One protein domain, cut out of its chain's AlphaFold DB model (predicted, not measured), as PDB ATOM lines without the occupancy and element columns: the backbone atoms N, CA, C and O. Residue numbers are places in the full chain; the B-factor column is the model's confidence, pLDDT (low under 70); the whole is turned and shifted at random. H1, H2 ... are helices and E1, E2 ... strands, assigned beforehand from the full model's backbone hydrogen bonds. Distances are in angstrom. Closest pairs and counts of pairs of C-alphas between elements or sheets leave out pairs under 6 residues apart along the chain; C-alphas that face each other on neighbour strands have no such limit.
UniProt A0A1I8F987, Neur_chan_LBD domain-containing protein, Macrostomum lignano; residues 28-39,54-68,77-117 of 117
ATOM      1  N   GLN A  28      35.349  34.000 124.923       81.19
ATOM      2  CA  GLN A  28      36.235  35.012 125.507       81.19
ATOM      3  C   GLN A  28      37.200  34.390 126.514       81.19
ATOM      4  O   GLN A  28      38.365  34.782 126.576       81.19
ATOM      5  N   ARG A  29      36.740  33.393 127.279       82.75
ATOM      6  CA  ARG A  29      37.598  32.642 128.198       82.75
ATOM      7  C   ARG A  29      38.674  31.864 127.441       82.75
ATOM      8  O   ARG A  29      39.839  31.934 127.820       82.75
ATOM      9  N   LEU A  30      38.302  31.193 126.352       83.50
ATOM     10  CA  LEU A  30      39.225  30.484 125.467       83.50
ATOM     11  C   LEU A  30      40.217  31.443 124.798       83.50
ATOM     12  O   LEU A  30      41.413  31.172 124.768       83.50
ATOM     13  N   MET A  31      39.743  32.596 124.319       80.94
ATOM     14  CA  MET A  31      40.595  33.642 123.747       80.94
ATOM     15  C   MET A  31      41.661  34.105 124.744       80.94
ATOM     16  O   MET A  31      42.839  34.179 124.403       80.94
ATOM     17  N   ASN A  32      41.254  34.395 125.982       80.62
ATOM     18  CA  ASN A  32      42.180  34.808 127.029       80.62
ATOM     19  C   ASN A  32      43.162  33.691 127.375       80.62
ATOM     20  O   ASN A  32      44.345  33.972 127.500       80.62
ATOM     21  N   PHE A  33      42.707  32.441 127.469       82.19
ATOM     22  CA  PHE A  33      43.574  31.294 127.734       82.19
ATOM     23  C   PHE A  33      44.635  31.098 126.643       82.19
ATOM     24  O   PHE A  33      45.810  30.941 126.957       82.19
ATOM     25  N   LEU A  34      44.243  31.174 125.368       79.75
ATOM     26  CA  LEU A  34      45.159  31.003 124.237       79.75
ATOM     27  C   LEU A  34      46.152  32.158 124.102       79.75
ATOM     28  O   LEU A  34      47.297  31.931 123.737       79.75
ATOM     29  N   LEU A  35      45.729  33.396 124.374       77.44
ATOM     30  CA  LEU A  35      46.592  34.576 124.262       77.44
ATOM     31  C   LEU A  35      47.448  34.811 125.517       77.44
ATOM     32  O   LEU A  35      48.416  35.575 125.468       77.44
ATOM     33  N   GLN A  36      47.119  34.183 126.647       76.00
ATOM     34  CA  GLN A  36      47.853  34.347 127.897       76.00
ATOM     35  C   GLN A  36      49.200  33.619 127.824       76.00
ATOM     36  O   GLN A  36      49.296  32.414 128.020       76.00
ATOM     37  N   GLY A  37      50.260  34.386 127.559       70.31
ATOM     38  CA  GLY A  37      51.624  33.862 127.421       70.31
ATOM     39  C   GLY A  37      51.999  33.457 125.995       70.31
ATOM     40  O   GLY A  37      53.090  32.932 125.788       70.31
ATOM     41  N   TYR A  38      51.134  33.733 125.015       75.00
ATOM     42  CA  TYR A  38      51.455  33.534 123.609       75.00
ATOM     43  C   TYR A  38      52.391  34.641 123.110       75.00
ATOM     44  O   TYR A  38      52.005  35.806 122.977       75.00
ATOM     45  N   GLU A  39      53.646  34.281 122.846       71.69
ATOM     46  CA  GLU A  39      54.660  35.228 122.400       71.69
ATOM     47  C   GLU A  39      54.646  35.352 120.872       71.69
ATOM     48  O   GLU A  39      55.225  34.545 120.151       71.69
ATOM     49  N   ALA A  54      53.259  28.332 105.493       75.94
ATOM     50  CA  ALA A  54      52.239  29.341 105.226       75.94
ATOM     51  C   ALA A  54      51.792  29.243 103.764       75.94
ATOM     52  O   ALA A  54      52.607  29.383 102.849       75.94
ATOM     53  N   GLN A  55      50.504  29.008 103.528       78.12
ATOM     54  CA  GLN A  55      49.942  29.041 102.184       78.12
ATOM     55  C   GLN A  55      49.357  30.426 101.933       78.12
ATOM     56  O   GLN A  55      48.524  30.920 102.696       78.12
ATOM     57  N   MET A  56      49.777  31.049 100.840       79.19
ATOM     58  CA  MET A  56      49.284  32.356 100.437       79.19
ATOM     59  C   MET A  56      48.563  32.244  99.096       79.19
ATOM     60  O   MET A  56      49.124  31.774  98.109       79.19
ATOM     61  N   GLY A  57      47.313  32.689  99.076       83.81
ATOM     62  CA  GLY A  57      46.525  32.936  97.881       83.81
ATOM     63  C   GLY A  57      46.495  34.428  97.592       83.81
ATOM     64  O   GLY A  57      46.333  35.247  98.497       83.81
ATOM     65  N   ILE A  58      46.653  34.784  96.325       85.69
ATOM     66  CA  ILE A  58      46.611  36.166  95.867       85.69
ATOM     67  C   ILE A  58      45.563  36.262  94.762       85.69
ATOM     68  O   ILE A  58      45.660  35.558  93.757       85.69
ATOM     69  N   THR A  59      44.602  37.165  94.927       85.06
ATOM     70  CA  THR A  59      43.577  37.464  93.924       85.06
ATOM     71  C   THR A  59      43.726  38.908  93.465       85.06
ATOM     72  O   THR A  59      43.631  39.843  94.261       85.06
ATOM     73  N   LEU A  60      43.973  39.093  92.170       84.25
ATOM     74  CA  LEU A  60      44.060  40.407  91.539       84.25
ATOM     75  C   LEU A  60      42.666  40.861  91.096       84.25
ATOM     76  O   LEU A  60      41.998  40.136  90.363       84.25
ATOM     77  N   ASN A  61      42.267  42.074  91.483       80.94
ATOM     78  CA  ASN A  61      40.994  42.668  91.072       80.94
ATOM     79  C   ASN A  61      41.232  43.684  89.937       80.94
ATOM     80  O   ASN A  61      41.641  44.817  90.212       80.94
ATOM     81  N   PRO A  62      40.999  43.307  88.664       70.00
ATOM     82  CA  PRO A  62      41.302  44.158  87.512       70.00
ATOM     83  C   PRO A  62      40.378  45.379  87.404       70.00
ATOM     84  O   PRO A  62      40.795  46.410  86.879       70.00
ATOM     85  N   ASP A  63      39.159  45.296  87.939       69.00
ATOM     86  CA  ASP A  63      38.144  46.349  87.813       69.00
ATOM     87  C   ASP A  63      38.466  47.597  88.649       69.00
ATOM     88  O   ASP A  63      38.059  48.707  88.317       69.00
ATOM     89  N   LEU A  64      39.280  47.446  89.698       63.34
ATOM     90  CA  LEU A  64      39.726  48.547  90.564       63.34
ATOM     91  C   LEU A  64      40.890  49.355  89.966       63.34
ATOM     92  O   LEU A  64      41.388  50.291  90.590       63.34
ATOM     93  N   ARG A  65      41.339  49.004  88.757       61.25
ATOM     94  CA  ARG A  65      42.426  49.680  88.038       61.25
ATOM     95  C   ARG A  65      41.961  50.943  87.300       61.25
ATOM     96  O   ARG A  65      42.787  51.780  86.939       61.25
ATOM     97  N   HIS A  66      40.663  51.079  87.027       57.25
ATOM     98  CA  HIS A  66      40.147  52.091  86.106       57.25
ATOM     99  C   HIS A  66      39.830  53.405  86.838       57.25
ATOM    100  O   HIS A  66      38.747  53.572  87.391       57.25
ATOM    101  N   GLY A  67      40.787  54.337  86.873       61.03
ATOM    102  CA  GLY A  67      40.535  55.663  87.456       61.03
ATOM    103  C   GLY A  67      41.732  56.594  87.660       61.03
ATOM    104  O   GLY A  67      41.547  57.662  88.233       61.03
ATOM    105  N   ARG A  68      42.953  56.237  87.232       57.12
ATOM    106  CA  ARG A  68      44.119  57.124  87.375       57.12
ATOM    107  C   ARG A  68      44.808  57.349  86.037       57.12
ATOM    108  O   ARG A  68      45.361  56.426  85.450       57.12
ATOM    109  N   HIS A  77      44.691  46.574  92.753       79.38
ATOM    110  CA  HIS A  77      44.141  46.081  94.003       79.38
ATOM    111  C   HIS A  77      44.378  44.578  94.112       79.38
ATOM    112  O   HIS A  77      43.930  43.802  93.262       79.38
ATOM    113  N   LEU A  78      45.059  44.185  95.185       79.44
ATOM    114  CA  LEU A  78      45.418  42.809  95.470       79.44
ATOM    115  C   LEU A  78      44.760  42.353  96.768       79.44
ATOM    116  O   LEU A  78      45.063  42.880  97.837       79.44
ATOM    117  N   ALA A  79      43.887  41.356  96.681       79.94
ATOM    118  CA  ALA A  79      43.349  40.682  97.850       79.94
ATOM    119  C   ALA A  79      44.246  39.483  98.184       79.94
ATOM    120  O   ALA A  79      44.314  38.515  97.427       79.94
ATOM    121  N   GLY A  80      44.956  39.565  99.308       79.25
ATOM    122  CA  GLY A  80      45.747  38.461  99.846       79.25
ATOM    123  C   GLY A  80      44.943  37.643 100.853       79.25
ATOM    124  O   GLY A  80      44.286  38.203 101.728       79.25
ATOM    125  N   ILE A  81      45.014  36.320 100.750       81.12
ATOM    126  CA  ILE A  81      44.495  35.376 101.740       81.12
ATOM    127  C   ILE A  81      45.672  34.516 102.185       81.12
ATOM    128  O   ILE A  81      46.219  33.757 101.391       81.12
ATOM    129  N   SER A  82      46.065  34.612 103.448       79.88
ATOM    130  CA  SER A  82      47.087  33.743 104.031       79.88
ATOM    131  C   SER A  82      46.442  32.754 104.992       79.88
ATOM    132  O   SER A  82      45.691  33.161 105.880       79.88
ATOM    133  N   ASN A  83      46.762  31.473 104.845       81.00
ATOM    134  CA  ASN A  83      46.497  30.454 105.849       81.00
ATOM    135  C   ASN A  83      47.829  29.918 106.383       81.00
ATOM    136  O   ASN A  83      48.817  29.823 105.654       81.00
ATOM    137  N   TRP A  84      47.867  29.615 107.670       78.12
ATOM    138  CA  TRP A  84      49.018  29.003 108.312       78.12
ATOM    139  C   TRP A  84      48.523  28.151 109.479       78.12
ATOM    140  O   TRP A  84      47.462  28.430 110.045       78.12
ATOM    141  N   SER A  85      49.247  27.076 109.777       76.44
ATOM    142  CA  SER A  85      48.973  26.203 110.915       76.44
ATOM    143  C   SER A  85      49.860  26.588 112.087       76.44
ATOM    144  O   SER A  85      51.065  26.765 111.910       76.44
ATOM    145  N   ASP A  86      49.259  26.665 113.267       78.31
ATOM    146  CA  ASP A  86      49.953  26.895 114.525       78.31
ATOM    147  C   ASP A  86      49.781  25.676 115.435       78.31
ATOM    148  O   ASP A  86      48.665  25.178 115.595       78.31
ATOM    149  N   GLU A  87      50.877  25.197 116.014       76.44
ATOM    150  CA  GLU A  87      50.884  24.051 116.924       76.44
ATOM    151  C   GLU A  87      50.591  24.442 118.384       76.44
ATOM    152  O   GLU A  87      50.113  23.617 119.156       76.44
ATOM    153  N   PHE A  88      50.843  25.691 118.777       71.50
ATOM    154  CA  PHE A  88      50.596  26.207 120.123       71.50
ATOM    155  C   PHE A  88      49.137  26.619 120.339       71.50
ATOM    156  O   PHE A  88      48.653  26.577 121.469       71.50
ATOM    157  N   LEU A  89      48.406  26.976 119.276       76.50
ATOM    158  CA  LEU A  89      46.969  27.277 119.348       76.50
ATOM    159  C   LEU A  89      46.094  26.009 119.330       76.50
ATOM    160  O   LEU A  89      45.118  25.910 118.587       76.50
ATOM    161  N   THR A  90      46.420  25.043 120.185       78.88
ATOM    162  CA  THR A  90      45.599  23.849 120.425       78.88
ATOM    163  C   THR A  90      44.944  23.924 121.797       78.88
ATOM    164  O   THR A  90      45.601  24.246 122.783       78.88
ATOM    165  N   TRP A  91      43.660  23.590 121.876       83.44
ATOM    166  CA  TRP A  91      42.915  23.495 123.132       83.44
ATOM    167  C   TRP A  91      42.036  22.244 123.131       83.44
ATOM    168  O   TRP A  91      41.723  21.704 122.066       83.44
ATOM    169  N   ASP A  92      41.617  21.795 124.315       83.19
ATOM    170  CA  ASP A  92      40.629  20.726 124.426       83.19
ATOM    171  C   ASP A  92      39.214  21.301 124.221       83.19
ATOM    172  O   ASP A  92      38.763  22.133 125.019       83.19
ATOM    173  N   PRO A  93      38.474  20.901 123.167       81.88
ATOM    174  CA  PRO A  93      37.107  21.367 122.962       81.88
ATOM    175  C   PRO A  93      36.171  20.979 124.115       81.88
ATOM    176  O   PRO A  93      35.181  21.677 124.330       81.88
ATOM    177  N   ALA A  94      36.462  19.914 124.871       82.44
ATOM    178  CA  ALA A  94      35.622  19.493 125.992       82.44
ATOM    179  C   ALA A  94      35.573  20.537 127.125       82.44
ATOM    180  O   ALA A  94      34.552  20.650 127.802       82.44
ATOM    181  N   GLU A  95      36.631  21.337 127.291       79.62
ATOM    182  CA  GLU A  95      36.728  22.366 128.335       79.62
ATOM    183  C   GLU A  95      36.040  23.689 127.960       79.62
ATOM    184  O   GLU A  95      35.676  24.471 128.840       79.62
ATOM    185  N   PHE A  96      35.826  23.933 126.663       77.06
ATOM    186  CA  PHE A  96      35.316  25.203 126.132       77.06
ATOM    187  C   PHE A  96      34.083  24.989 125.249       77.06
ATOM    188  O   PHE A  96      34.055  25.373 124.079       77.06
ATOM    189  N   SER A  97      33.050  24.350 125.803       77.56
ATOM    190  CA  SER A  97      31.731  24.210 125.166       77.56
ATOM    191  C   SER A  97      31.759  23.583 123.758       77.56
ATOM    192  O   SER A  97      30.971  23.944 122.884       77.56
ATOM    193  N   ASN A  98      32.664  22.623 123.528       82.06
ATOM    194  CA  ASN A  98      32.878  21.911 122.260       82.06
ATOM    195  C   ASN A  98      33.164  22.819 121.052       82.06
ATOM    196  O   ASN A  98      32.941  22.431 119.899       82.06
ATOM    197  N   GLN A  99      33.679  24.024 121.301       74.44
ATOM    198  CA  GLN A  99      34.000  24.980 120.251       74.44
ATOM    199  C   GLN A  99      35.268  24.550 119.509       74.44
ATOM    200  O   GLN A  99      36.345  24.427 120.089       74.44
ATOM    201  N   LYS A 100      35.137  24.325 118.196       79.06
ATOM    202  CA  LYS A 100      36.246  23.921 117.307       79.06
ATOM    203  C   LYS A 100      36.899  25.091 116.578       79.06
ATOM    204  O   LYS A 100      37.922  24.915 115.926       79.06
ATOM    205  N   LYS A 101      36.255  26.256 116.590       81.50
ATOM    206  CA  LYS A 101      36.695  27.450 115.870       81.50
ATOM    207  C   LYS A 101      36.332  28.667 116.694       81.50
ATOM    208  O   LYS A 101      35.192  28.783 117.128       81.50
ATOM    209  N   ILE A 102      37.280  29.579 116.835       81.38
ATOM    210  CA  ILE A 102      37.050  30.897 117.414       81.38
ATOM    211  C   ILE A 102      37.443  31.962 116.403       81.38
ATOM    212  O   ILE A 102      38.340  31.765 115.580       81.38
ATOM    213  N   ARG A 103      36.759  33.104 116.446       79.31
ATOM    214  CA  ARG A 103      37.130  34.263 115.638       79.31
ATOM    215  C   ARG A 103      38.045  35.165 116.454       79.31
ATOM    216  O   ARG A 103      37.583  35.854 117.357       79.31
ATOM    217  N   CYS A 104      39.317  35.217 116.086       75.19
ATOM    218  CA  CYS A 104      40.269  36.151 116.680       75.19
ATOM    219  C   CYS A 104      40.209  37.510 115.962       75.19
ATOM    220  O   CYS A 104      40.366  37.563 114.738       75.19
ATOM    221  N   PRO A 105      39.983  38.628 116.677       73.19
ATOM    222  CA  PRO A 105      40.147  39.955 116.103       73.19
ATOM    223  C   PRO A 105      41.600  40.183 115.675       73.19
ATOM    224  O   PRO A 105      42.525  39.959 116.454       73.19
ATOM    225  N   ARG A 106      41.793  40.693 114.450       61.53
ATOM    226  CA  ARG A 106      43.116  40.989 113.869       61.53
ATOM    227  C   ARG A 106      43.980  41.870 114.784       61.53
ATOM    228  O   ARG A 106      45.180  41.650 114.881       61.53
ATOM    229  N   ALA A 107      43.356  42.801 115.510       62.31
ATOM    230  CA  ALA A 107      44.028  43.725 116.424       62.31
ATOM    231  C   ALA A 107      44.843  43.024 117.527       62.31
ATOM    232  O   ALA A 107      45.896  43.529 117.914       62.31
ATOM    233  N   ASN A 108      44.413  41.848 117.989       56.34
ATOM    234  CA  ASN A 108      45.110  41.124 119.055       56.34
ATOM    235  C   ASN A 108      46.414  40.470 118.566       56.34
ATOM    236  O   ASN A 108      47.291  40.189 119.373       56.34
ATOM    237  N   LEU A 109      46.555  40.275 117.249       55.62
ATOM    238  CA  LEU A 109      47.769  39.760 116.610       55.62
ATOM    239  C   LEU A 109      48.627  40.900 116.026       55.62
ATOM    240  O   LEU A 109      49.852  40.858 116.092       55.62
ATOM    241  N   GLU A 110      47.994  41.951 115.491       49.00
ATOM    242  CA  GLU A 110      48.667  43.075 114.821       49.00
ATOM    243  C   GLU A 110      49.223  44.152 115.747       49.00
ATOM    244  O   GLU A 110      50.161  44.834 115.351       49.00
ATOM    245  N   THR A 111      48.716  44.321 116.973       44.56
ATOM    246  CA  THR A 111      49.212  45.389 117.873       44.56
ATOM    247  C   THR A 111      50.717  45.249 118.188       44.56
ATOM    248  O   THR A 111      51.325  46.179 118.714       44.56
ATOM    249  N   ARG A 112      51.362  44.125 117.828       46.38
ATOM    250  CA  ARG A 112      52.816  43.917 117.982       46.38
ATOM    251  C   ARG A 112      53.584  43.583 116.695       46.38
ATOM    252  O   ARG A 112      54.809  43.635 116.724       46.38
ATOM    253  N   PHE A 113      52.914  43.318 115.571       42.38
ATOM    254  CA  PHE A 113      53.564  43.293 114.257       42.38
ATOM    255  C   PHE A 113      53.405  44.679 113.651       42.38
ATOM    256  O   PHE A 113      52.331  45.027 113.169       42.38
ATOM    257  N   GLY A 114      54.461  45.488 113.778       38.50
ATOM    258  CA  GLY A 114      54.486  46.891 113.378       38.50
ATOM    259  C   GLY A 114      53.725  47.132 112.080       38.50
ATOM    260  O   GLY A 114      53.978  46.474 111.073       38.50
ATOM    261  N   ALA A 115      52.776  48.066 112.147       35.69
ATOM    262  CA  ALA A 115      52.023  48.540 111.005       35.69
ATOM    263  C   ALA A 115      52.991  48.892 109.869       35.69
ATOM    264  O   ALA A 115      53.692  49.900 109.931       35.69
ATOM    265  N   VAL A 116      53.032  48.058 108.834       38.22
ATOM    266  CA  VAL A 116      53.533  48.485 107.533       38.22
ATOM    267  C   VAL A 116      52.341  49.158 106.863       38.22
ATOM    268  O   VAL A 116      51.464  48.486 106.317       38.22
ATOM    269  N   GLN A 117      52.259  50.477 107.065       34.69
ATOM    270  CA  GLN A 117      51.472  51.378 106.222       34.69
ATOM    271  C   GLN A 117      52.113  51.498 104.842       34.69
ATOM    272  O   GLN A 117      53.365  51.502 104.779       34.69
TER     273      GLN A 117
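AT A GLANCE: This is residues 28 to 39, 54 to 68 and 77 to 117 of the 117 residues of the protein "Neur_chan_LBD domain-containing protein" of Macrostomum lignano (UniProt A0A1I8F987). A long two-stranded ribbon, E1 and E2 side by side, makes one half of an extended rod, with the short helix H2 at the end of the ribbon where E1 ends and E2 begins. Beyond the opposite end lies a loose group: H1, the long looping stretch of residues 85 to 106, which has no named element, and the short helix H3. The printed part has 68 residues, with three named helices and two named strands in the order H1, E1, H2, E2, H3; the sheet, in the order E1 - E2, is antiparallel. The class is mixed, helices and strands, with under half of the residues in named elements. The radius of gyration of the C-alphas is 16.9 A, and the spans are 53 by 25 by 21 A.

HOW THE PARTS SIT: H1, residues 28 to 35, is apart from H3, residues 107 to 110, but only just, their closest C-alphas being 8.5 A apart. E1, residues 54 to 61, and E2, residues 77 to 84, are antiparallel neighbours at 162 degrees. N 55 and O 83 are 2.8 A apart and N 61 and O 77 are 3.0 A apart, both within hydrogen-bond range. H2, residues 62 to 65, follows E1 by a tight link; the closest C-alphas of H2 and E2 are those of Leu 64 and His 77, 6.1 A apart. Every O i to N i+4 pair of H1 is within hydrogen-bond range; H2 and H3 are too short for such a pair.

IN THESE COORDINATES: H1 begins at C-alpha 28 (36.235, 35.012, 125.507) and is 10.4 A long. E1 is 22.5 A long and E2 22.8 A, ending at C-alpha 84 (49.018, 29.003, 108.312). H3 ends at C-alpha 110 (48.667, 43.075, 114.821).

THE WHOLE: The C-alphas of Arg 68 and Ala 94, the two farthest apart, are 54.6 A apart. Residues 40 to 53 and 69 to 76 are not printed, with C-alpha gaps of 18.3 A and 12.9 A across these cuts. The link from E2 to H3 is long. The mean pLDDT of the printed part is 71.9, and residues 63 to 68 and 106 to 117 are under 70.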